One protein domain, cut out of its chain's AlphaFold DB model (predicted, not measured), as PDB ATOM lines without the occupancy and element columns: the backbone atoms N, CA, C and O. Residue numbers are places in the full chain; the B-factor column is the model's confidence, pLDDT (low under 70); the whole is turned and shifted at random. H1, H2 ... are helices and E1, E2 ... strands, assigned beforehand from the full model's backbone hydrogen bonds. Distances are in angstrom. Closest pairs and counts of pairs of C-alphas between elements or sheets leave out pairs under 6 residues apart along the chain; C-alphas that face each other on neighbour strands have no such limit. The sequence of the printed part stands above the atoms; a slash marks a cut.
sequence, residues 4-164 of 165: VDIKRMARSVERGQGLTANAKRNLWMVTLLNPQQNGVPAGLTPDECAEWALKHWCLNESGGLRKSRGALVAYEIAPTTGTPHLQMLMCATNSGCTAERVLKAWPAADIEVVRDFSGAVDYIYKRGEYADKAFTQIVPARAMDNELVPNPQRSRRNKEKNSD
ATOM      1  N   VAL A   4     -48.183 -31.498  33.258       93.75
ATOM      2  CA  VAL A   4     -48.526 -30.188  32.687       93.75
ATOM      3  C   VAL A   4     -47.528 -29.122  33.138       93.75
ATOM      4  O   VAL A   4     -47.098 -28.307  32.314       93.75
ATOM      5  N   ASP A   5     -47.121 -29.157  34.409       95.00
ATOM      6  CA  ASP A   5     -46.132 -28.233  34.971       95.00
ATOM      7  C   ASP A   5     -44.764 -28.451  34.327       95.00
ATOM      8  O   ASP A   5     -44.164 -27.498  33.830       95.00
ATOM      9  N   ILE A   6     -44.326 -29.710  34.218       96.06
ATOM     10  CA  ILE A   6     -43.050 -30.067  33.582       96.06
ATOM     11  C   ILE A   6     -43.011 -29.565  32.135       96.06
ATOM     12  O   ILE A   6     -42.036 -28.942  31.713       96.06
ATOM     13  N   LYS A   7     -44.088 -29.767  31.365       95.94
ATOM     14  CA  LYS A   7     -44.180 -29.261  29.986       95.94
ATOM     15  C   LYS A   7     -44.128 -27.735  29.920       95.94
ATOM     16  O   LYS A   7     -43.566 -27.179  28.976       95.94
ATOM     17  N   ARG A   8     -44.727 -27.036  30.889       96.06
ATOM     18  CA  ARG A   8     -44.681 -25.568  30.963       96.06
ATOM     19  C   ARG A   8     -43.269 -25.077  31.284       96.06
ATOM     20  O   ARG A   8     -42.795 -24.165  30.609       96.06
ATOM     21  N   MET A   9     -42.598 -25.707  32.247       96.31
ATOM     22  CA  MET A   9     -41.212 -25.410  32.610       96.31
ATOM     23  C   MET A   9     -40.265 -25.653  31.437       96.31
ATOM     24  O   MET A   9     -39.516 -24.752  31.073       96.31
ATOM     25  N   ALA A  10     -40.378 -26.803  30.769       96.94
ATOM     26  CA  ALA A  10     -39.570 -27.142  29.599       96.94
ATOM     27  C   ALA A  10     -39.666 -26.079  28.497       96.94
ATOM     28  O   ALA A  10     -38.644 -25.614  28.000       96.94
ATOM     29  N   ARG A  11     -40.882 -25.621  28.169       96.06
ATOM     30  CA  ARG A  11     -41.078 -24.537  27.192       96.06
ATOM     31  C   ARG A  11     -40.458 -23.216  27.645       96.06
ATOM     32  O   ARG A  11     -39.946 -22.470  26.814       96.06
ATOM     33  N   SER A  12     -40.525 -22.906  28.940       95.94
ATOM     34  CA  SER A  12     -39.913 -21.693  29.491       95.94
ATOM     35  C   SER A  12     -38.390 -21.733  29.378       95.94
ATOM     36  O   SER A  12     -37.797 -20.765  28.910       95.94
ATOM     37  N   VAL A  13     -37.781 -22.869  29.734       96.00
ATOM     38  CA  VAL A  13     -36.344 -23.145  29.589       96.00
ATOM     39  C   VAL A  13     -35.918 -23.016  28.126       96.00
ATOM     40  O   VAL A  13     -34.990 -22.276  27.814       96.00
ATOM     41  N   GLU A  14     -36.626 -23.687  27.215       95.56
ATOM     42  CA  GLU A  14     -36.323 -23.655  25.782       95.56
ATOM     43  C   GLU A  14     -36.376 -22.227  25.231       95.56
ATOM     44  O   GLU A  14     -35.420 -21.773  24.604       95.56
ATOM     45  N   ARG A  15     -37.444 -21.481  25.536       95.75
ATOM     46  CA  ARG A  15     -37.586 -20.081  25.121       95.75
ATOM     47  C   ARG A  15     -36.494 -19.189  25.710       95.75
ATOM     48  O   ARG A  15     -35.929 -18.383  24.976       95.75
ATOM     49  N   GLY A  16     -36.193 -19.329  27.003       95.38
ATOM     50  CA  GLY A  16     -35.156 -18.547  27.688       95.38
ATOM     51  C   GLY A  16     -33.764 -18.740  27.082       95.38
ATOM     52  O   GLY A  16     -32.934 -17.841  27.136       95.38
ATOM     53  N   GLN A  17     -33.539 -19.879  26.429       93.62
ATOM     54  CA  GLN A  17     -32.276 -20.224  25.783       93.62
ATOM     55  C   GLN A  17     -32.302 -20.067  24.252       93.62
ATOM     56  O   GLN A  17     -31.365 -20.493  23.572       93.62
ATOM     57  N   GLY A  18     -33.361 -19.462  23.699       93.69
ATOM     58  CA  GLY A  18     -33.509 -19.221  22.259       93.69
ATOM     59  C   GLY A  18     -33.725 -20.491  21.430       93.69
ATOM     60  O   GLY A  18     -33.359 -20.539  20.257       93.69
ATOM     61  N   LEU A  19     -34.270 -21.547  22.032       92.62
ATOM     62  CA  LEU A  19     -34.536 -22.825  21.377       92.62
ATOM     63  C   LEU A  19     -35.964 -22.872  20.824       92.62
ATOM     64  O   LEU A  19     -36.904 -22.346  21.417       92.62
ATOM     65  N   THR A  20     -36.142 -23.583  19.711       93.69
ATOM     66  CA  THR A  20     -37.474 -23.987  19.250       93.69
ATOM     67  C   THR A  20     -38.092 -24.982  20.234       93.69
ATOM     68  O   THR A  20     -37.371 -25.766  20.854       93.69
ATOM     69  N   ALA A  21     -39.423 -25.008  20.327       91.94
ATOM     70  CA  ALA A  21     -40.126 -25.952  21.193       91.94
ATOM     71  C   ALA A  21     -39.712 -27.409  20.904       91.94
ATOM     72  O   ALA A  21     -39.643 -27.819  19.743       91.94
ATOM     73  N   ASN A  22     -39.466 -28.191  21.958       93.56
ATOM     74  CA  ASN A  22     -39.011 -29.585  21.899       93.56
ATOM     75  C   ASN A  22     -37.664 -29.790  21.179       93.56
ATOM     76  O   ASN A  22     -37.394 -30.880  20.656       93.56
ATOM     77  N   ALA A  23     -36.803 -28.770  21.128       92.81
ATOM     78  CA  ALA A  23     -35.470 -28.910  20.555       92.81
ATOM     79  C   ALA A  23     -34.661 -29.966  21.319       92.81
ATOM     80  O   ALA A  23     -34.457 -29.883  22.531       92.81
ATOM     81  N   LYS A  24     -34.142 -30.961  20.595       93.19
ATOM     82  CA  LYS A  24     -33.247 -31.964  21.177       93.19
ATOM     83  C   LYS A  24     -31.824 -31.416  21.268       93.19
ATOM     84  O   LYS A  24     -31.314 -30.797  20.327       93.19
ATOM     85  N   ARG A  25     -31.176 -31.661  22.406       92.31
ATOM     86  CA  ARG A  25     -29.782 -31.293  22.681       92.31
ATOM     87  C   ARG A  25     -29.033 -32.471  23.280       92.31
ATOM     88  O   ARG A  25     -29.613 -33.283  23.998       92.31
ATOM     89  N   ASN A  26     -27.752 -32.573  22.947       89.06
ATOM     90  CA  ASN A  26     -26.914 -33.689  23.383       89.06
ATOM     91  C   ASN A  26     -26.327 -33.475  24.776       89.06
ATOM     92  O   ASN A  26     -25.941 -34.456  25.401       89.06
ATOM     93  N   LEU A  27     -26.230 -32.222  25.224       90.69
ATOM     94  CA  LEU A  27     -25.577 -31.844  26.469       90.69
ATOM     95  C   LEU A  27     -26.450 -30.854  27.232       90.69
ATOM     96  O   LEU A  27     -26.905 -29.857  26.664       90.69
ATOM     97  N   TRP A  28     -26.640 -31.144  28.511       94.31
ATOM     98  CA  TRP A  28     -27.355 -30.301  29.454       94.31
ATOM     99  C   TRP A  28     -26.527 -30.152  30.724       94.31
ATOM    100  O   TRP A  28     -26.021 -31.144  31.243       94.31
ATOM    101  N   MET A  29     -26.399 -28.927  31.216       95.25
ATOM    102  CA  MET A  29     -25.987 -28.653  32.582       95.25
ATOM    103  C   MET A  29     -27.242 -28.712  33.443       95.25
ATOM    104  O   MET A  29     -28.281 -28.182  33.052       95.25
ATOM    105  N   VAL A  30     -27.164 -29.398  34.573       97.19
ATOM    106  CA  VAL A  30     -28.282 -29.593  35.491       97.19
ATOM    107  C   VAL A  30     -27.788 -29.303  36.898       97.19
ATOM    108  O   VAL A  30     -26.831 -29.924  37.363       97.19
ATOM    109  N   THR A  31     -28.461 -28.377  37.569       96.38
ATOM    110  CA  THR A  31     -28.183 -28.000  38.954       96.38
ATOM    111  C   THR A  31     -29.392 -28.371  39.801       96.38
ATOM    112  O   THR A  31     -30.478 -27.821  39.623       96.38
ATOM    113  N   LEU A  32     -29.218 -29.313  40.729       97.25
ATOM    114  CA  LEU A  32     -30.269 -29.724  41.659       97.25
ATOM    115  C   LEU A  32     -29.905 -29.295  43.078       97.25
ATOM    116  O   LEU A  32     -29.085 -29.940  43.731       97.25
ATOM    117  N   LEU A  33     -30.539 -28.225  43.555       95.75
ATOM    118  CA  LEU A  33     -30.408 -27.777  44.941       95.75
ATOM    119  C   LEU A  33     -31.113 -28.747  45.890       95.75
ATOM    120  O   LEU A  33     -32.150 -29.312  45.546       95.75
ATOM    121  N   ASN A  34     -30.578 -28.904  47.100       95.50
ATOM    122  CA  ASN A  34     -31.131 -29.753  48.158       95.50
ATOM    123  C   ASN A  34     -31.567 -31.133  47.628       95.50
ATOM    124  O   ASN A  34     -32.751 -31.471  47.701       95.50
ATOM    125  N   PRO A  35     -30.644 -31.935  47.062       95.81
ATOM    126  CA  PRO A  35     -30.976 -33.141  46.301       95.81
ATOM    127  C   PRO A  35     -31.915 -34.096  47.048       95.81
ATOM    128  O   PRO A  35     -32.861 -34.620  46.464       95.81
ATOM    129  N   GLN A  36     -31.713 -34.264  48.357       94.44
ATOM    130  CA  GLN A  36     -32.508 -35.170  49.193       94.44
ATOM    131  C   GLN A  36     -33.946 -34.690  49.446       94.44
ATOM    132  O   GLN A  36     -34.828 -35.489  49.739       94.44
ATOM    133  N   GLN A  37     -34.207 -33.390  49.295       95.44
ATOM    134  CA  GLN A  37     -35.564 -32.832  49.307       95.44
ATOM    135  C   GLN A  37     -36.230 -32.935  47.927       95.44
ATOM    136  O   GLN A  37     -37.443 -32.788  47.811       95.44
ATOM    137  N   ASN A  38     -35.441 -33.206  46.884       94.75
ATOM    138  CA  ASN A  38     -35.852 -33.159  45.486       94.75
ATOM    139  C   ASN A  38     -35.653 -34.500  44.758       94.75
ATOM    140  O   ASN A  38     -35.323 -34.534  43.572       94.75
ATOM    141  N   GLY A  39     -35.903 -35.608  45.458       90.75
ATOM    142  CA  GLY A  39     -36.026 -36.939  44.855       90.75
ATOM    143  C   GLY A  39     -34.782 -37.823  44.925       90.75
ATOM    144  O   GLY A  39     -34.869 -38.984  44.532       90.75
ATOM    145  N   VAL A  40     -33.659 -37.332  45.457       95.69
ATOM    146  CA  VAL A  40     -32.543 -38.201  45.866       95.69
ATOM    147  C   VAL A  40     -32.886 -38.849  47.219       95.69
ATOM    148  O   VAL A  40     -33.453 -38.170  48.076       95.69
ATOM    149  N   PRO A  41     -32.571 -40.135  47.460       96.62
ATOM    150  CA  PRO A  41     -32.853 -40.779  48.740       96.62
ATOM    151  C   PRO A  41     -32.216 -40.060  49.939       96.62
ATOM    152  O   PRO A  41     -31.069 -39.609  49.895       96.62
ATOM    153  N   ALA A  42     -32.971 -39.975  51.035       94.19
ATOM    154  CA  ALA A  42     -32.484 -39.428  52.296       94.19
ATOM    155  C   ALA A  42     -31.412 -40.335  52.927       94.19
ATOM    156  O   ALA A  42     -31.407 -41.545  52.715       94.19
ATOM    157  N   GLY A  43     -30.515 -39.747  53.721       91.88
ATOM    158  CA  GLY A  43     -29.479 -40.477  54.464       91.88
ATOM    159  C   GLY A  43     -28.236 -40.859  53.655       91.88
ATOM    160  O   GLY A  43     -27.261 -41.304  54.250       91.88
ATOM    161  N   LEU A  44     -28.239 -40.643  52.337       94.69
ATOM    162  CA  LEU A  44     -27.046 -40.799  51.505       94.69
ATOM    163  C   LEU A  44     -25.978 -39.761  51.867       94.69
ATOM    164  O   LEU A  44     -26.279 -38.574  52.036       94.69
ATOM    165  N   THR A  45     -24.727 -40.206  51.915       92.75
ATOM    166  CA  THR A  45     -23.547 -39.339  51.941       92.75
ATOM    167  C   THR A  45     -23.426 -38.536  50.635       92.75
ATOM    168  O   THR A  45     -24.046 -38.884  49.623       92.75
ATOM    169  N   PRO A  46     -22.618 -37.459  50.605       91.44
ATOM    170  CA  PRO A  46     -22.334 -36.718  49.376       91.44
ATOM    171  C   PRO A  46     -21.874 -37.595  48.194       91.44
ATOM    172  O   PRO A  46     -22.357 -37.421  47.074       91.44
ATOM    173  N   ASP A  47     -20.996 -38.572  48.443       90.88
ATOM    174  CA  ASP A  47     -20.521 -39.523  47.429       90.88
ATOM    175  C   ASP A  47     -21.648 -40.412  46.893       90.88
ATOM    176  O   ASP A  47     -21.813 -40.559  45.679       90.88
ATOM    177  N   GLU A  48     -22.464 -40.963  47.790       93.69
ATOM    178  CA  GLU A  48     -23.597 -41.808  47.416       93.69
ATOM    179  C   GLU A  48     -24.679 -41.016  46.672       93.69
ATOM    180  O   GLU A  48     -25.320 -41.558  45.773       93.69
ATOM    181  N   CYS A  49     -24.864 -39.727  46.979       94.62
ATOM    182  CA  CYS A  49     -25.758 -38.852  46.218       94.62
ATOM    183  C   CYS A  49     -25.294 -38.708  44.761       94.62
ATOM    184  O   CYS A  49     -26.106 -38.824  43.840       94.62
ATOM    185  N   ALA A  50     -23.997 -38.466  44.546       92.62
ATOM    186  CA  ALA A  50     -23.426 -38.356  43.207       92.62
ATOM    187  C   ALA A  50     -23.540 -39.684  42.435       92.62
ATOM    188  O   ALA A  50     -23.949 -39.699  41.273       92.62
ATOM    189  N   GLU A  51     -23.244 -40.809  43.092       92.19
ATOM    190  CA  GLU A  51     -23.371 -42.144  42.503       92.19
ATOM    191  C   GLU A  51     -24.826 -42.497  42.161       92.19
ATOM    192  O   GLU A  51     -25.109 -43.008  41.073       92.19
ATOM    193  N   TRP A  52     -25.767 -42.190  43.055       94.69
ATOM    194  CA  TRP A  52     -27.188 -42.400  42.804       94.69
ATOM    195  C   TRP A  52     -27.652 -41.602  41.581       94.69
ATOM    196  O   TRP A  52     -28.329 -42.149  40.709       94.69
ATOM    197  N   ALA A  53     -27.232 -40.340  41.462       94.44
ATOM    198  CA  ALA A  53     -27.607 -39.490  40.339       94.44
ATOM    199  C   ALA A  53     -27.048 -39.982  38.996       94.44
ATOM    200  O   ALA A  53     -27.758 -39.957  37.984       94.44
ATOM    201  N   LEU A  54     -25.812 -40.497  38.987       91.88
ATOM    202  CA  LEU A  54     -25.237 -41.176  37.823       91.88
ATOM    203  C   LEU A  54     -26.102 -42.365  37.398       91.88
ATOM    204  O   LEU A  54     -26.491 -42.462  36.232       91.88
ATOM    205  N   LYS A  55     -26.448 -43.245  38.345       92.06
ATOM    206  CA  LYS A  55     -27.256 -44.441  38.074       92.06
ATOM    207  C   LYS A  55     -28.656 -44.082  37.576       92.06
ATOM    208  O   LYS A  55     -29.097 -44.643  36.573       92.06
ATOM    209  N   HIS A  56     -29.317 -43.111  38.208       94.00
ATOM    210  CA  HIS A  56     -30.663 -42.646  37.844       94.00
ATOM    211  C   HIS A  56     -30.759 -42.199  36.379       94.00
ATOM    212  O   HIS A  56     -31.740 -42.477  35.685       94.00
ATOM    213  N   TRP A  57     -29.717 -41.542  35.869       92.31
ATOM    214  CA  TRP A  57     -29.678 -41.105  34.475       92.31
ATOM    215  C   TRP A  57     -29.224 -42.186  33.495       92.31
ATOM    216  O   TRP A  57     -29.802 -42.342  32.407       92.31
ATOM    217  N   CYS A  58     -28.149 -42.888  33.853       89.25
ATOM    218  CA  CYS A  58     -27.408 -43.747  32.939       89.25
ATOM    219  C   CYS A  58     -27.978 -45.164  32.849       89.25
ATOM    220  O   CYS A  58     -27.766 -45.814  31.826       89.25
ATOM    221  N   LEU A  59     -28.720 -45.651  33.848       89.44
ATOM    222  CA  LEU A  59     -29.250 -47.018  33.862       89.44
ATOM    223  C   LEU A  59     -30.686 -47.106  33.331       89.44
ATOM    224  O   LEU A  59     -31.510 -46.197  33.461       89.44
ATOM    225  N   ASN A  60     -31.004 -48.205  32.654       88.44
ATOM    226  CA  ASN A  60     -32.376 -48.591  32.329       88.44
ATOM    227  C   ASN A  60     -33.051 -49.277  33.536       88.44
ATOM    228  O   ASN A  60     -32.437 -49.453  34.584       88.44
ATOM    229  N   GLU A  61     -34.322 -49.649  33.389       87.00
ATOM    230  CA  GLU A  61     -35.123 -50.252  34.469       87.00
ATOM    231  C   GLU A  61     -34.591 -51.614  34.939       87.00
ATOM    232  O   GLU A  61     -34.817 -51.993  36.082       87.00
ATOM    233  N   SER A  62     -33.834 -52.327  34.098       89.50
ATOM    234  CA  SER A  62     -33.167 -53.579  34.468       89.50
ATOM    235  C   SER A  62     -31.754 -53.382  35.032       89.50
ATOM    236  O   SER A  62     -31.041 -54.359  35.244       89.50
ATOM    237  N   GLY A  63     -31.324 -52.135  35.262       85.19
ATOM    238  CA  GLY A  63     -29.997 -51.809  35.794       85.19
ATOM    239  C   GLY A  63     -28.866 -51.844  34.760       85.19
ATOM    240  O   GLY A  63     -27.707 -51.660  35.118       85.19
ATOM    241  N   GLY A  64     -29.169 -52.053  33.477       83.88
ATOM    242  CA  GLY A  64     -28.184 -52.026  32.395       83.88
ATOM    243  C   GLY A  64     -27.898 -50.612  31.884       83.88
ATOM    244  O   GLY A  64     -28.778 -49.748  31.860       83.88
ATOM    245  N   LEU A  65     -26.672 -50.372  31.416       83.56
ATOM    246  CA  LEU A  65     -26.258 -49.072  30.880       83.56
ATOM    247  C   LEU A  65     -27.031 -48.699  29.608       83.56
ATOM    248  O   LEU A  65     -27.102 -49.446  28.627       83.56
ATOM    249  N   ARG A  66     -27.569 -47.480  29.585       83.12
ATOM    250  CA  ARG A  66     -28.164 -46.880  28.391       83.12
ATOM    251  C   ARG A  66     -27.046 -46.392  27.480       83.12
ATOM    252  O   ARG A  66     -26.436 -45.364  27.739       83.12
ATOM    253  N   LYS A  67     -26.868 -47.048  26.331       74.94
ATOM    254  CA  LYS A  67     -25.858 -46.682  25.311       74.94
ATOM    255  C   LYS A  67     -25.918 -45.220  24.833       74.94
ATOM    256  O   LYS A  67     -24.959 -44.728  24.250       74.94
ATOM    257  N   SER A  68     -27.050 -44.541  25.034       78.62
ATOM    258  CA  SER A  68     -27.273 -43.144  24.650       78.62
ATOM    259  C   SER A  68     -27.157 -42.143  25.804       78.62
ATOM    260  O   SER A  68     -27.499 -40.976  25.621       78.62
ATOM    261  N   ARG A  69     -26.754 -42.560  27.010       85.69
ATOM    262  CA  ARG A  69     -26.694 -41.686  28.189       85.69
ATOM    263  C   ARG A  69     -25.326 -41.761  28.843       85.69
ATOM    264  O   ARG A  69     -24.765 -42.833  29.000       85.69
ATOM    265  N   GLY A  70     -24.830 -40.598  29.232       87.50
ATOM    266  CA  GLY A  70     -23.671 -40.448  30.102       87.50
ATOM    267  C   GLY A  70     -23.896 -39.267  31.027       87.50
ATOM    268  O   GLY A  70     -24.781 -38.445  30.773       87.50
ATOM    269  N   ALA A  71     -23.115 -39.184  32.092       90.06
ATOM    270  CA  ALA A  71     -23.126 -38.034  32.975       90.06
ATOM    271  C   ALA A  71     -21.782 -37.881  33.688       90.06
ATOM    272  O   ALA A  71     -21.051 -38.857  33.865       90.06
ATOM    273  N   LEU A  72     -21.490 -36.647  34.084       90.69
ATOM    274  CA  LEU A  72     -20.452 -36.286  35.038       90.69
ATOM    275  C   LEU A  72     -21.141 -35.527  36.172       90.69
ATOM    276  O   LEU A  72     -21.876 -34.579  35.902       90.69
ATOM    277  N   VAL A  73     -20.944 -35.963  37.412       91.94
ATOM    278  CA  VAL A  73     -21.675 -35.443  38.572       91.94
ATOM    279  C   VAL A  73     -20.700 -35.051  39.668       91.94
ATOM    280  O   VAL A  73     -19.872 -35.867  40.067       91.94
ATOM    281  N   ALA A  74     -20.841 -33.832  40.173       91.25
ATOM    282  CA  ALA A  74     -20.227 -33.368  41.406       91.25
ATOM    283  C   ALA A  74     -21.317 -33.114  42.454       91.25
ATOM    284  O   ALA A  74     -22.404 -32.626  42.134       91.25
ATOM    285  N   TYR A  75     -21.010 -33.433  43.708       92.38
ATOM    286  CA  TYR A  75     -21.760 -32.919  44.845       92.38
ATOM    287  C   TYR A  75     -20.998 -31.725  45.404       92.38
ATOM    288  O   TYR A  75     -19.806 -31.830  45.698       92.38
ATOM    289  N   GLU A  76     -21.694 -30.609  45.556       89.38
ATOM    290  CA  GLU A  76     -21.142 -29.337  45.994       89.38
ATOM    291  C   GLU A  76     -21.949 -28.806  47.182       89.38
ATOM    292  O   GLU A  76     -23.172 -28.951  47.245       89.38
ATOM    293  N   ILE A  77     -21.278 -28.154  48.129       87.44
ATOM    294  CA  ILE A  77     -21.935 -27.351  49.166       87.44
ATOM    295  C   ILE A  77     -21.607 -25.893  48.891       87.44
ATOM    296  O   ILE A  77     -20.439 -25.506  48.914       87.44
ATOM    297  N   ALA A  78     -22.636 -25.091  48.612       82.69
ATOM    298  CA  ALA A  78     -22.461 -23.675  48.330       82.69
ATOM    299  C   ALA A  78     -21.811 -22.984  49.543       82.69
ATOM    300  O   ALA A  78     -22.355 -23.063  50.647       82.69
ATOM    301  N   PRO A  79     -20.683 -22.280  49.367       75.12
ATOM    302  CA  PRO A  79     -19.868 -21.815  50.488       75.12
ATOM    303  C   PRO A  79     -20.558 -20.761  51.353       75.12
ATOM    304  O   PRO A  79     -20.387 -20.737  52.566       75.12
ATOM    305  N   THR A  80     -21.360 -19.890  50.738       77.38
ATOM    306  CA  THR A  80     -22.028 -18.785  51.439       77.38
ATOM    307  C   THR A  80     -23.315 -19.223  52.128       77.38
ATOM    308  O   THR A  80     -23.626 -18.751  53.216       77.38
ATOM    309  N   THR A  81     -24.091 -20.101  51.494       82.00
ATOM    310  CA  THR A  81     -25.426 -20.484  51.977       82.00
ATOM    311  C   THR A  81     -25.445 -21.839  52.676       82.00
ATOM    312  O   THR A  81     -26.465 -22.210  53.250       82.00
ATOM    313  N   GLY A  82     -24.361 -22.616  52.584       85.81
ATOM    314  CA  GLY A  82     -24.319 -24.009  53.023       85.81
ATOM    315  C   GLY A  82     -25.246 -24.928  52.220       85.81
ATOM    316  O   GLY A  82     -25.513 -26.044  52.651       85.81
ATOM    317  N   THR A  83     -25.784 -24.472  51.081       90.25
ATOM    318  CA  THR A  83     -26.794 -25.225  50.329       90.25
ATOM    319  C   THR A  83     -26.146 -26.380  49.562       90.25
ATOM    320  O   THR A  83     -25.358 -26.128  48.641       90.25
ATOM    321  N   PRO A  84     -26.485 -27.641  49.881       92.44
ATOM    322  CA  PRO A  84     -26.011 -28.778  49.113       92.44
ATOM    323  C   PRO A  84     -26.669 -28.804  47.738       92.44
ATOM    324  O   PRO A  84     -27.864 -28.527  47.601       92.44
ATOM    325  N   HIS A  85     -25.914 -29.174  46.716       93.00
ATOM    326  CA  HIS A  85     -26.431 -29.321  45.368       93.00
ATOM    327  C   HIS A  85     -25.661 -30.364  44.564       93.00
ATOM    328  O   HIS A  85     -24.468 -30.581  44.759       93.00
ATOM    329  N   LEU A  86     -26.368 -31.015  43.642       95.06
ATOM    330  CA  LEU A  86     -25.744 -31.802  42.588       95.06
ATOM    331  C   LEU A  86     -25.525 -30.902  41.377       95.06
ATOM    332  O   LEU A  86     -26.488 -30.358  40.831       95.06
ATOM    333  N   GLN A  87     -24.273 -30.792  40.948       93.62
ATOM    334  CA  GLN A  87     -23.894 -30.161  39.695       93.62
ATOM    335  C   GLN A  87     -23.596 -31.263  38.675       93.62
ATOM    336  O   GLN A  87     -22.710 -32.095  38.876       93.62
ATOM    337  N   MET A  88     -24.366 -31.308  37.589       94.19
ATOM    338  CA  MET A  88     -24.356 -32.440  36.666       94.19
ATOM    339  C   MET A  88     -24.224 -31.981  35.217       94.19
ATOM    340  O   MET A  88     -25.032 -31.199  34.723       94.19
ATOM    341  N   LEU A  89     -23.264 -32.550  34.498       93.00
ATOM    342  CA  LEU A  89     -23.220 -32.510  33.042       93.00
ATOM    343  C   LEU A  89     -23.864 -33.788  32.504       93.00
ATOM    344  O   LEU A  89     -23.305 -34.873  32.645       93.00
ATOM    345  N   MET A  90     -25.034 -33.672  31.882       91.56
ATOM    346  CA  MET A  90     -25.796 -34.797  31.345       91.56
ATOM    347  C   MET A  90     -25.655 -34.912  29.830       91.56
ATOM    348  O   MET A  90     -25.953 -33.981  29.081       91.56
ATOM    349  N   CYS A  91     -25.290 -36.106  29.374       87.94
ATOM    350  CA  CYS A  91     -25.131 -36.449  27.969       87.94
ATOM    351  C   CYS A  91     -26.294 -37.320  27.470       87.94
ATOM    352  O   CYS A  91     -26.707 -38.280  28.126       87.94
ATOM    353  N   ALA A  92     -26.780 -37.016  26.268       85.69
ATOM    354  CA  ALA A  92     -27.782 -37.771  25.522       85.69
ATOM    355  C   ALA A  92     -27.259 -38.054  24.103       85.69
ATOM    356  O   ALA A  92     -27.586 -37.345  23.149       85.69
ATOM    357  N   THR A  93     -26.377 -39.041  23.958       71.81
ATOM    358  CA  THR A  93     -25.655 -39.292  22.708       71.81
ATOM    359  C   THR A  93     -26.580 -39.819  21.600       71.81
ATOM    360  O   THR A  93     -27.563 -40.522  21.839       71.81
ATOM    361  N   ASN A  94     -26.259 -39.446  20.357       69.62
ATOM    362  CA  ASN A  94     -26.901 -39.815  19.085       69.62
ATOM    363  C   ASN A  94     -28.304 -39.249  18.832       69.62
ATOM    364  O   ASN A  94     -28.572 -38.811  17.718       69.62
ATOM    365  N   SER A  95     -29.192 -39.238  19.825       75.12
ATOM    366  CA  SER A  95     -30.577 -38.779  19.648       75.12
ATOM    367  C   SER A  95     -30.878 -37.432  20.300       75.12
ATOM    368  O   SER A  95     -31.895 -36.820  19.964       75.12
ATOM    369  N   GLY A  96     -30.016 -36.963  21.208       87.38
ATOM    370  CA  GLY A  96     -30.295 -35.820  22.063       87.38
ATOM    371  C   GLY A  96     -31.495 -36.054  22.986       87.38
ATOM    372  O   GLY A  96     -32.192 -37.073  22.945       87.38
ATOM    373  N   CYS A  97     -31.782 -35.084  23.843       91.25
ATOM    374  CA  CYS A  97     -33.043 -35.025  24.568       91.25
ATOM    375  C   CYS A  97     -33.553 -33.594  24.711       91.25
ATOM    376  O   CYS A  97     -32.783 -32.639  24.620       91.25
ATOM    377  N   THR A  98     -34.866 -33.477  24.884       95.62
ATOM    378  CA  THR A  98     -35.561 -32.211  25.125       95.62
ATOM    379  C   THR A  98     -35.399 -31.775  26.577       95.62
ATOM    380  O   THR A  98     -35.106 -32.613  27.438       95.62
ATOM    381  N   ALA A  99     -35.672 -30.499  26.859       96.81
ATOM    382  CA  ALA A  99     -35.747 -29.988  28.229       96.81
ATOM    383  C   ALA A  99     -36.760 -30.789  29.069       96.81
ATOM    384  O   ALA A  99     -36.462 -31.176  30.195       96.81
ATOM    385  N   GLU A 100     -37.917 -31.142  28.490       97.12
ATOM    386  CA  GLU A 100     -38.940 -31.962  29.157       97.12
ATOM    387  C   GLU A 100     -38.371 -33.301  29.639       97.12
ATOM    388  O   GLU A 100     -38.660 -33.735  30.750       97.12
ATOM    389  N   ARG A 101     -37.543 -33.971  28.831       95.25
ATOM    390  CA  ARG A 101     -36.978 -35.269  29.217       95.25
ATOM    391  C   ARG A 101     -35.984 -35.144  30.370       95.25
ATOM    392  O   ARG A 101     -35.920 -36.068  31.177       95.25
ATOM    393  N   VAL A 102     -35.235 -34.044  30.434       96.06
ATOM    394  CA  VAL A 102     -34.325 -33.754  31.551       96.06
ATOM    395  C   VAL A 102     -35.132 -33.436  32.810       96.06
ATOM    396  O   VAL A 102     -34.916 -34.072  33.834       96.06
ATOM    397  N   LEU A 103     -36.140 -32.564  32.719       96.69
ATOM    398  CA  LEU A 103     -37.008 -32.208  33.849       96.69
ATOM    399  C   LEU A 103     -37.870 -33.378  34.339       96.69
ATOM    400  O   LEU A 103     -38.185 -33.457  35.515       96.69
ATOM    401  N   LYS A 104     -38.214 -34.348  33.486       95.31
ATOM    402  CA  LYS A 104     -38.835 -35.599  33.952       95.31
ATOM    403  C   LYS A 104     -37.902 -36.430  34.830       95.31
ATOM    404  O   LYS A 104     -38.385 -37.134  35.707       95.31
ATOM    405  N   ALA A 105     -36.592 -36.379  34.583       93.81
ATOM    406  CA  ALA A 105     -35.609 -37.022  35.451       93.81
ATOM    407  C   ALA A 105     -35.328 -36.178  36.705       93.81
ATOM    408  O   ALA A 105     -35.113 -36.754  37.770       93.81
ATOM    409  N   TRP A 106     -35.380 -34.847  36.573       95.81
ATOM    410  CA  TRP A 106     -35.020 -33.872  37.606       95.81
ATOM    411  C   TRP A 106     -36.028 -32.712  37.688       95.81
ATOM    412  O   TRP A 106     -35.741 -31.612  37.213       95.81
ATOM    413  N   PRO A 107     -37.219 -32.917  38.278       94.31
ATOM    414  CA  PRO A 107     -38.311 -31.941  38.179       94.31
ATOM    415  C   PRO A 107     -38.033 -30.580  38.819       94.31
ATOM    416  O   PRO A 107     -38.595 -29.582  38.381       94.31
ATOM    417  N   ALA A 108     -37.182 -30.532  39.845       94.50
ATOM    418  CA  ALA A 108     -36.836 -29.309  40.572       94.50
ATOM    419  C   ALA A 108     -35.484 -28.705  40.155       94.50
ATOM    420  O   ALA A 108     -35.007 -27.776  40.803       94.50
ATOM    421  N   ALA A 109     -34.837 -29.252  39.121       96.94
ATOM    422  CA  ALA A 109     -33.534 -28.769  38.696       96.94
ATOM    423  C   ALA A 109     -33.641 -27.520  37.820       96.94
ATOM    424  O   ALA A 109     -34.546 -27.395  36.991       96.94
ATOM    425  N   ASP A 110     -32.646 -26.653  37.961       96.69
ATOM    426  CA  ASP A 110     -32.323 -25.667  36.940       96.69
ATOM    427  C   ASP A 110     -31.497 -26.333  35.834       96.69
ATOM    428  O   ASP A 110     -30.623 -27.159  36.126       96.69
ATOM    429  N   ILE A 111     -31.812 -26.035  34.570       97.38
ATOM    430  CA  ILE A 111     -31.199 -26.717  33.425       97.38
ATOM    431  C   ILE A 111     -30.828 -25.770  32.288       97.38
ATOM    432  O   ILE A 111     -31.615 -24.940  31.832       97.38
ATOM    433  N   GLU A 112     -29.643 -25.993  31.733       95.56
ATOM    434  CA  GLU A 112     -29.074 -25.176  30.666       95.56
ATOM    435  C   GLU A 112     -28.472 -26.040  29.560       95.56
ATOM    436  O   GLU A 112     -27.937 -27.121  29.797       95.56
ATOM    437  N   VAL A 113     -28.544 -25.575  28.319       93.44
ATOM    438  CA  VAL A 113     -27.877 -26.202  27.184       93.44
ATOM    439  C   VAL A 113     -26.405 -25.843  27.223       93.44
ATOM    440  O   VAL A 113     -26.021 -24.678  27.140       93.44
ATOM    441  N   VAL A 114     -25.569 -26.871  27.232       91.94
ATOM    442  CA  VAL A 114     -24.118 -26.702  27.205       91.94
ATOM    443  C   VAL A 114     -23.662 -26.429  25.775       91.94
ATOM    444  O   VAL A 114     -23.919 -27.222  24.864       91.94
ATOM    445  N   ARG A 115     -22.971 -25.302  25.583       86.06
ATOM    446  CA  ARG A 115     -22.405 -24.883  24.287       86.06
ATOM    447  C   ARG A 115     -20.937 -25.266  24.136       86.06
ATOM    448  O   ARG A 115     -20.525 -25.642  23.042       86.06
ATOM    449  N   ASP A 116     -20.186 -25.209  25.231       88.19
ATOM    450  CA  ASP A 116     -18.793 -25.640  25.302       88.19
ATOM    451  C   ASP A 116     -18.658 -26.842  26.239       88.19
ATOM    452  O   ASP A 116     -18.859 -26.748  27.448       88.19
ATOM    453  N   PHE A 117     -18.337 -27.995  25.658       85.69
ATOM    454  CA  PHE A 117     -18.168 -29.236  26.405       85.69
ATOM    455  C   PHE A 117     -16.927 -29.206  27.297       85.69
ATOM    456  O   PHE A 117     -17.001 -29.676  28.428       85.69
ATOM    457  N   SER A 118     -15.806 -28.683  26.798       86.06
ATOM    458  CA  SER A 118     -14.555 -28.666  27.559       86.06
ATOM    459  C   SER A 118     -14.683 -27.735  28.756       86.06
ATOM    460  O   SER A 118     -14.455 -28.181  29.877       86.06
ATOM    461  N   GLY A 119     -15.189 -26.516  28.540       87.62
ATOM    462  CA  GLY A 119     -15.505 -25.591  29.624       87.62
ATOM    463  C   GLY A 119     -16.498 -26.168  30.633       87.62
ATOM    464  O   GLY A 119     -16.303 -26.016  31.832       87.62
ATOM    465  N   ALA A 120     -17.520 -26.915  30.194       89.12
ATOM    466  CA  ALA A 120     -18.442 -27.578  31.119       89.12
ATOM    467  C   ALA A 120     -17.775 -28.690  31.944       89.12
ATOM    468  O   ALA A 120     -18.058 -28.820  33.131       89.12
ATOM    469  N   VAL A 121     -16.890 -29.492  31.345       87.88
ATOM    470  CA  VAL A 121     -16.118 -30.510  32.077       87.88
ATOM    471  C   VAL A 121     -15.200 -29.847  33.102       87.88
ATOM    472  O   VAL A 121     -15.183 -30.265  34.261       87.88
ATOM    473  N   ASP A 122     -14.489 -28.792  32.708       87.25
ATOM    474  CA  ASP A 122     -13.618 -28.037  33.608       87.25
ATOM    475  C   ASP A 122     -14.413 -27.332  34.712       87.25
ATOM    476  O   ASP A 122     -13.970 -27.308  35.857       87.25
ATOM    477  N   TYR A 123     -15.624 -26.856  34.419       87.25
ATOM    478  CA  TYR A 123     -16.534 -26.285  35.408       87.25
ATOM    479  C   TYR A 123     -16.992 -27.308  36.454       87.25
ATOM    480  O   TYR A 123     -17.051 -26.983  37.638       87.25
ATOM    481  N   ILE A 124     -17.304 -28.544  36.051       88.25
ATOM    482  CA  ILE A 124     -17.697 -29.601  36.994       88.25
ATOM    483  C   ILE A 124     -16.502 -30.050  37.846       88.25
ATOM    484  O   ILE A 124     -16.630 -30.212  39.055       88.25
ATOM    485  N   TYR A 125     -15.328 -30.228  37.236       86.19
ATOM    486  CA  TYR A 125     -14.114 -30.605  37.966       86.19
ATOM    487  C   TYR A 125     -13.453 -29.445  38.725       86.19
ATOM    488  O   TYR A 125     -12.477 -29.690  39.430       86.19
ATOM    489  N   LYS A 126     -13.941 -28.208  38.557       82.94
ATOM    490  CA  LYS A 126     -13.311 -26.967  39.038       82.94
ATOM    491  C   LYS A 126     -11.836 -26.873  38.634       82.94
ATOM    492  O   LYS A 126     -10.942 -26.776  39.465       82.94
ATOM    493  N   ARG A 127     -11.567 -26.948  37.331       84.56
ATOM    494  CA  ARG A 127     -10.223 -26.819  36.743       84.56
ATOM    495  C   ARG A 127     -10.036 -25.455  36.089       84.56
ATOM    496  O   ARG A 127     -11.006 -24.769  35.778       84.56
ATOM    497  N   GLY A 128      -8.778 -25.081  35.849       83.88
ATOM    498  CA  GLY A 128      -8.431 -23.846  35.146       83.88
ATOM    499  C   GLY A 128      -8.987 -22.613  35.856       83.88
ATOM    500  O   GLY A 128      -8.791 -22.449  37.057       83.88
ATOM    501  N   GLU A 129      -9.729 -21.782  35.125       81.81
ATOM    502  CA  GLU A 129     -10.372 -20.569  35.656       81.81
ATOM    503  C   GLU A 129     -11.405 -20.836  36.771       81.81
ATOM    504  O   GLU A 129     -11.794 -19.916  37.487       81.81
ATOM    505  N   TYR A 130     -11.837 -22.089  36.952       78.50
ATOM    506  CA  TYR A 130     -12.812 -22.484  37.972       78.50
ATOM    507  C   TYR A 130     -12.183 -23.049  39.253       78.50
ATOM    508  O   TYR A 130     -12.928 -23.349  40.186       78.50
ATOM    509  N   ALA A 131     -10.854 -23.201  39.308       73.88
ATOM    510  CA  ALA A 131     -10.147 -23.842  40.424       73.88
ATOM    511  C   ALA A 131     -10.171 -23.033  41.731       73.88
ATOM    512  O   ALA A 131     -10.170 -23.618  42.810       73.88
ATOM    513  N   ASP A 132     -10.275 -21.704  41.641       58.72
ATOM    514  CA  ASP A 132     -10.142 -20.788  42.784       58.72
ATOM    515  C   ASP A 132     -11.471 -20.311  43.387       58.72
ATOM    516  O   ASP A 132     -11.546 -19.277  44.057       58.72
ATOM    517  N   LYS A 133     -12.553 -21.079  43.236       58.47
ATOM    518  CA  LYS A 133     -13.764 -20.836  44.035       58.47
ATOM    519  C   LYS A 133     -13.578 -21.446  45.422       58.47
ATOM    520  O   LYS A 133     -14.114 -22.508  45.728       58.47
ATOM    521  N   ALA A 134     -12.761 -20.774  46.231       48.56
ATOM    522  CA  ALA A 134     -12.536 -21.093  47.628       48.56
ATOM    523  C   ALA A 134     -13.866 -21.440  48.329       48.56
ATOM    524  O   ALA A 134     -14.874 -20.755  48.145       48.56
ATOM    525  N   PHE A 135     -13.826 -22.497  49.146       51.09
ATOM    526  CA  PHE A 135     -14.851 -22.941  50.103       51.09
ATOM    527  C   PHE A 135     -15.981 -23.864  49.613       51.09
ATOM    528  O   PHE A 135     -16.748 -24.326  50.458       51.09
ATOM    529  N   THR A 136     -16.090 -24.218  48.329       56.12
ATOM    530  CA  THR A 136     -17.036 -25.285  47.953       56.12
ATOM    531  C   THR A 136     -16.464 -26.639  48.380       56.12
ATOM    532  O   THR A 136     -15.456 -27.091  47.835       56.12
ATOM    533  N   GLN A 137     -17.097 -27.313  49.345       55.19
ATOM    534  CA  GLN A 137     -16.804 -28.724  49.604       55.19
ATOM    535  C   GLN A 137     -17.284 -29.519  48.391       55.19
ATOM    536  O   GLN A 137     -18.488 -29.653  48.170       55.19
ATOM    537  N   ILE A 138     -16.335 -29.994  47.590       63.69
ATOM    538  CA  ILE A 138     -16.599 -30.753  46.373       63.69
ATOM    539  C   ILE A 138     -16.255 -32.205  46.661       63.69
ATOM    540  O   ILE A 138     -15.100 -32.535  46.938       63.69
ATOM    541  N   VAL A 139     -17.247 -33.083  46.555       68.75
ATOM    542  CA  VAL A 139     -16.935 -34.478  46.243       68.75
ATOM    543  C   VAL A 139     -16.368 -34.494  44.826       68.75
ATOM    544  O   VAL A 139     -17.046 -33.985  43.926       68.75
ATOM    545  N   PRO A 140     -15.164 -35.058  44.598       74.75
ATOM    546  CA  PRO A 140     -14.572 -35.120  43.270       74.75
ATOM    547  C   PRO A 140     -15.570 -35.652  42.250       74.75
ATOM    548  O   PRO A 140     -16.227 -36.667  42.489       74.75
ATOM    549  N   ALA A 141     -15.691 -34.961  41.118       82.31
ATOM    550  CA  ALA A 141     -16.698 -35.322  40.141       82.31
ATOM    551  C   ALA A 141     -16.481 -36.743  39.607       82.31
ATOM    552  O   ALA A 141     -15.359 -37.147  39.287       82.31
ATOM    553  N   ARG A 142     -17.576 -37.491  39.478       81.81
ATOM    554  CA  ARG A 142     -17.578 -38.891  39.045       81.81
ATOM    555  C   ARG A 142     -18.310 -39.036  37.721       81.81
ATOM    556  O   ARG A 142     -19.338 -38.394  37.495       81.81
ATOM    557  N   ALA A 143     -17.787 -39.899  36.861       82.12
ATOM    558  CA  ALA A 143     -18.470 -40.378  35.667       82.12
ATOM    559  C   ALA A 143     -18.859 -41.848  35.857       82.12
ATOM    560  O   ALA A 143     -18.251 -42.561  36.656       82.12
ATOM    561  N   MET A 144     -19.871 -42.302  35.122       75.06
ATOM    562  CA  MET A 144     -20.229 -43.722  35.091       75.06
ATOM    563  C   MET A 144     -19.117 -44.513  34.377       75.06
ATOM    564  O   MET A 144     -18.673 -44.079  33.320       75.06
ATOM    565  N   ASP A 145     -18.664 -45.635  34.944       60.78
ATOM    566  CA  ASP A 145     -17.549 -46.460  34.428       60.78
ATOM    567  C   ASP A 145     -16.224 -45.701  34.189       60.78
ATOM    568  O   ASP A 145     -15.475 -46.007  33.265       60.78
ATOM    569  N   ASN A 146     -15.907 -44.712  35.037       53.09
ATOM    570  CA  ASN A 146     -14.686 -43.884  34.993       53.09
ATOM    571  C   ASN A 146     -14.513 -42.984  33.754       53.09
ATOM    572  O   ASN A 146     -13.589 -42.172  33.732       53.09
ATOM    573  N   GLU A 147     -15.406 -43.044  32.763       59.16
ATOM    574  CA  GLU A 147     -15.340 -42.205  31.565       59.16
ATOM    575  C   GLU A 147     -16.669 -41.497  31.287       59.16
ATOM    576  O   GLU A 147     -17.744 -42.092  31.210       59.16
ATOM    577  N   LEU A 148     -16.605 -40.182  31.075       65.50
ATOM    578  CA  LEU A 148     -17.751 -39.440  30.566       65.50
ATOM    579  C   LEU A 148     -18.012 -39.873  29.122       65.50
ATOM    580  O   LEU A 148     -17.143 -39.703  28.268       65.50
ATOM    581  N   VAL A 149     -19.225 -40.356  28.827       60.62
ATOM    582  CA  VAL A 149     -19.601 -40.710  27.450       60.62
ATOM    583  C   VAL A 149     -19.411 -39.482  26.540       60.62
ATOM    584  O   VAL A 149     -20.124 -38.482  26.711       60.62
ATOM    585  N   PRO A 150     -18.476 -39.526  25.570       55.47
ATOM    586  CA  PRO A 150     -18.151 -38.370  24.747       55.47
ATOM    587  C   PRO A 150     -19.318 -37.974  23.836       55.47
ATOM    588  O   PRO A 150     -20.041 -38.823  23.312       55.47
ATOM    589  N   ASN A 151     -19.475 -36.673  23.574       53.16
ATOM    590  CA  ASN A 151     -20.450 -36.173  22.602       53.16
ATOM    591  C   ASN A 151     -20.138 -36.723  21.184       53.16
ATOM    592  O   ASN A 151     -19.061 -36.438  20.659       53.16
ATOM    593  N   PRO A 152     -21.061 -37.424  20.495       49.91
ATOM    594  CA  PRO A 152     -20.835 -37.935  19.137       49.91
ATOM    595  C   PRO A 152     -20.687 -36.844  18.060       49.91
ATOM    596  O   PRO A 152     -20.209 -37.126  16.965       49.91
ATOM    597  N   GLN A 153     -21.001 -35.573  18.338       48.19
ATOM    598  CA  GLN A 153     -20.587 -34.477  17.444       48.19
ATOM    599  C   GLN A 153     -19.060 -34.302  17.403       48.19
ATOM    600  O   GLN A 153     -18.530 -33.819  16.406       48.19
ATOM    601  N   ARG A 154     -18.339 -34.753  18.439       47.88
ATOM    602  CA  ARG A 154     -16.870 -34.798  18.480       47.88
ATOM    603  C   ARG A 154     -16.311 -35.866  17.533       47.88
ATOM    604  O   ARG A 154     -15.292 -35.625  16.898       47.88
ATOM    605  N   SER A 155     -16.990 -37.010  17.387       48.03
ATOM    606  CA  SER A 155     -16.542 -38.075  16.476       48.03
ATOM    607  C   SER A 155     -16.779 -37.731  15.004       48.03
ATOM    608  O   SER A 155     -15.950 -38.090  14.173       48.03
ATOM    609  N   ARG A 156     -17.842 -36.978  14.679       46.19
ATOM    610  CA  ARG A 156     -18.034 -36.420  13.327       46.19
ATOM    611  C   ARG A 156     -17.013 -35.330  12.995       46.19
ATOM    612  O   ARG A 156     -16.342 -35.458  11.980       46.19
ATOM    613  N   ARG A 157     -16.798 -34.347  13.882       44.50
ATOM    614  CA  ARG A 157     -15.798 -33.281  13.658       44.50
ATOM    615  C   ARG A 157     -14.360 -33.799  13.553       44.50
ATOM    616  O   ARG A 157     -13.587 -33.258  12.774       44.50
ATOM    617  N   ASN A 158     -13.992 -34.832  14.316       43.75
ATOM    618  CA  ASN A 158     -12.665 -35.449  14.204       43.75
ATOM    619  C   ASN A 158     -12.529 -36.345  12.964       43.75
ATOM    620  O   ASN A 158     -11.433 -36.451  12.430       43.75
ATOM    621  N   LYS A 159     -13.617 -36.966  12.483       42.06
ATOM    622  CA  LYS A 159     -13.601 -37.681  11.197       42.06
ATOM    623  C   LYS A 159     -13.467 -36.729  10.013       42.06
ATOM    624  O   LYS A 159     -12.684 -37.027   9.128       42.06
ATOM    625  N   GLU A 160     -14.171 -35.598  10.033       45.12
ATOM    626  CA  GLU A 160     -14.072 -34.567   8.989       45.12
ATOM    627  C   GLU A 160     -12.698 -33.876   8.987       45.12
ATOM    628  O   GLU A 160     -12.173 -33.575   7.925       45.12
ATOM    629  N   LYS A 161     -12.056 -33.691  10.151       42.41
ATOM    630  CA  LYS A 161     -10.682 -33.153  10.220       42.41
ATOM    631  C   LYS A 161      -9.592 -34.125   9.759       42.41
ATOM    632  O   LYS A 161      -8.551 -33.663   9.316       42.41
ATOM    633  N   ASN A 162      -9.811 -35.434   9.873       43.12
ATOM    634  CA  ASN A 162      -8.832 -36.452   9.471       43.12
ATOM    635  C   ASN A 162      -9.060 -36.984   8.046       43.12
ATOM    636  O   ASN A 162      -8.297 -37.835   7.602       43.12
ATOM    637  N   SER A 163     -10.109 -36.543   7.348       44.75
ATOM    638  CA  SER A 163     -10.329 -36.862   5.931       44.75
ATOM    639  C   SER A 163      -9.693 -35.852   4.970       44.75
ATOM    640  O   SER A 163      -9.694 -36.107   3.772       44.75
ATOM    641  N   ASP A 164      -9.137 -34.757   5.498       48.25
ATOM    642  CA  ASP A 164      -8.416 -33.713   4.752       48.25
ATOM    643  C   ASP A 164      -6.898 -33.726   5.057       48.25
ATOM    644  O   ASP A 164      -6.242 -32.683   5.063       48.25
TER     645      ASP A 164
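This is residues 4 to 164 of the 165 residues of an uncharacterized protein of Bifidobacterium bifidum (UniProt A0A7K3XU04). A twisted sheet of five strands makes the core, with H2 packed along one face and H4 on the opposite face. H1 and H3 meet at a steep tilt near the E4 edge, and residues 155 to 164, of which 155 to 162 belong to H5, stick out from the body as a tail. The printed part has 161 residues with five named helices and five named strands, in the order H1 E1 H2 E2 E3 H3 E4 H4 E5 H5. The sheet's order is E4 E1 E3 E2 E5, all antiparallel, and the class is mixed, helices and strands. The whole is compact, with a radius of gyration of the C-alphas of 15.9 A, and spans 51 by 40 by 35 A.

Start with H1, residues 4 to 16, which touches H3, residues 99 to 105; the closest C-alphas are those of Ala 10 and Glu 100, 4.9 A apart. They run opposite ways at a steep tilt of 46 degrees. Go on to E1, residues 27 to 33, an inner strand between its antiparallel neighbours E4, residues 110 to 113, and E3, residues 84 to 92. Look for N 29 and O 112 at 2.8 A on the E4 side, and for N 30 and O 88 at 2.8 A on the E3 side. H1 is on the sheet by E4, with the C-alphas of Val 13 and Ile 111 closest at 7.3 A, while H3 only grazes the sheet with its residues 99 to 103. Next comes H2, residues 46 to 58, at a height over the sheet of 7.9 A. It lies over E2, residues 69 to 77, and only just over E3, on which 3 of its 13 C-alphas fall; it runs along the strands, at 21 degrees to E2 on the local plane. Its closest C-alpha pair with E2 is Cys 58 and Arg 69, 5.2 A apart. E2 and E3 form a hairpin, with N 72 and O 89 at 2.9 A. E1, H2 and E2 make a split strand-helix-strand unit, two strands running the same way with E3 between them in the sheet; its crossover is right-handed. E3, H3 and E4 make another, also right-handed, with E1 between the strands. H4, residues 117 to 125, lies on the opposite face from H2, the sheet with helices on both faces making three layers. Its height over the sheet is 8.4 A, and the C-alphas of Ala 74 in E2 and Ile 124 are its closest pair with that strand, 6.3 A apart. E5, residues 137 to 143, is the edge strand beside E2, with N 73 and O 142 at 2.9 A. H5, residues 152 to 162, is not on the sheet and touches no helix. In the five helices every O i to N i+4 pair is within hydrogen-bond range.

Find C-alpha 4 at (-48.526, -30.188, 32.687); from there H1 runs 18.4 A to C-alpha 16. E1 measures 19.5 A, H2 18.6 A, E2 25.8 A and E3 25.3 A. E2 begins at C-alpha 69, (-26.694, -41.686, 28.189). H3 and E4 are shorter, at 10.1 A and 10.7 A. H4 measures 12.3 A and E5 18.2 A. H5, 15.5 A long, ends at C-alpha 162, (-8.832, -36.452, 9.471).

The C-alphas farthest apart are those of Gly 43 and Asp 164, at 54.4 A. Without residues 155 to 164, the body spans 38 by 35 by 30 A. The printed part has no cut. The links from E1 to H2 and from H4 to E5 are long. Mean pLDDT of the printed part is 83.6; look for values under 70 at residue 94, residues 132 to 139 and residues 145 to 164.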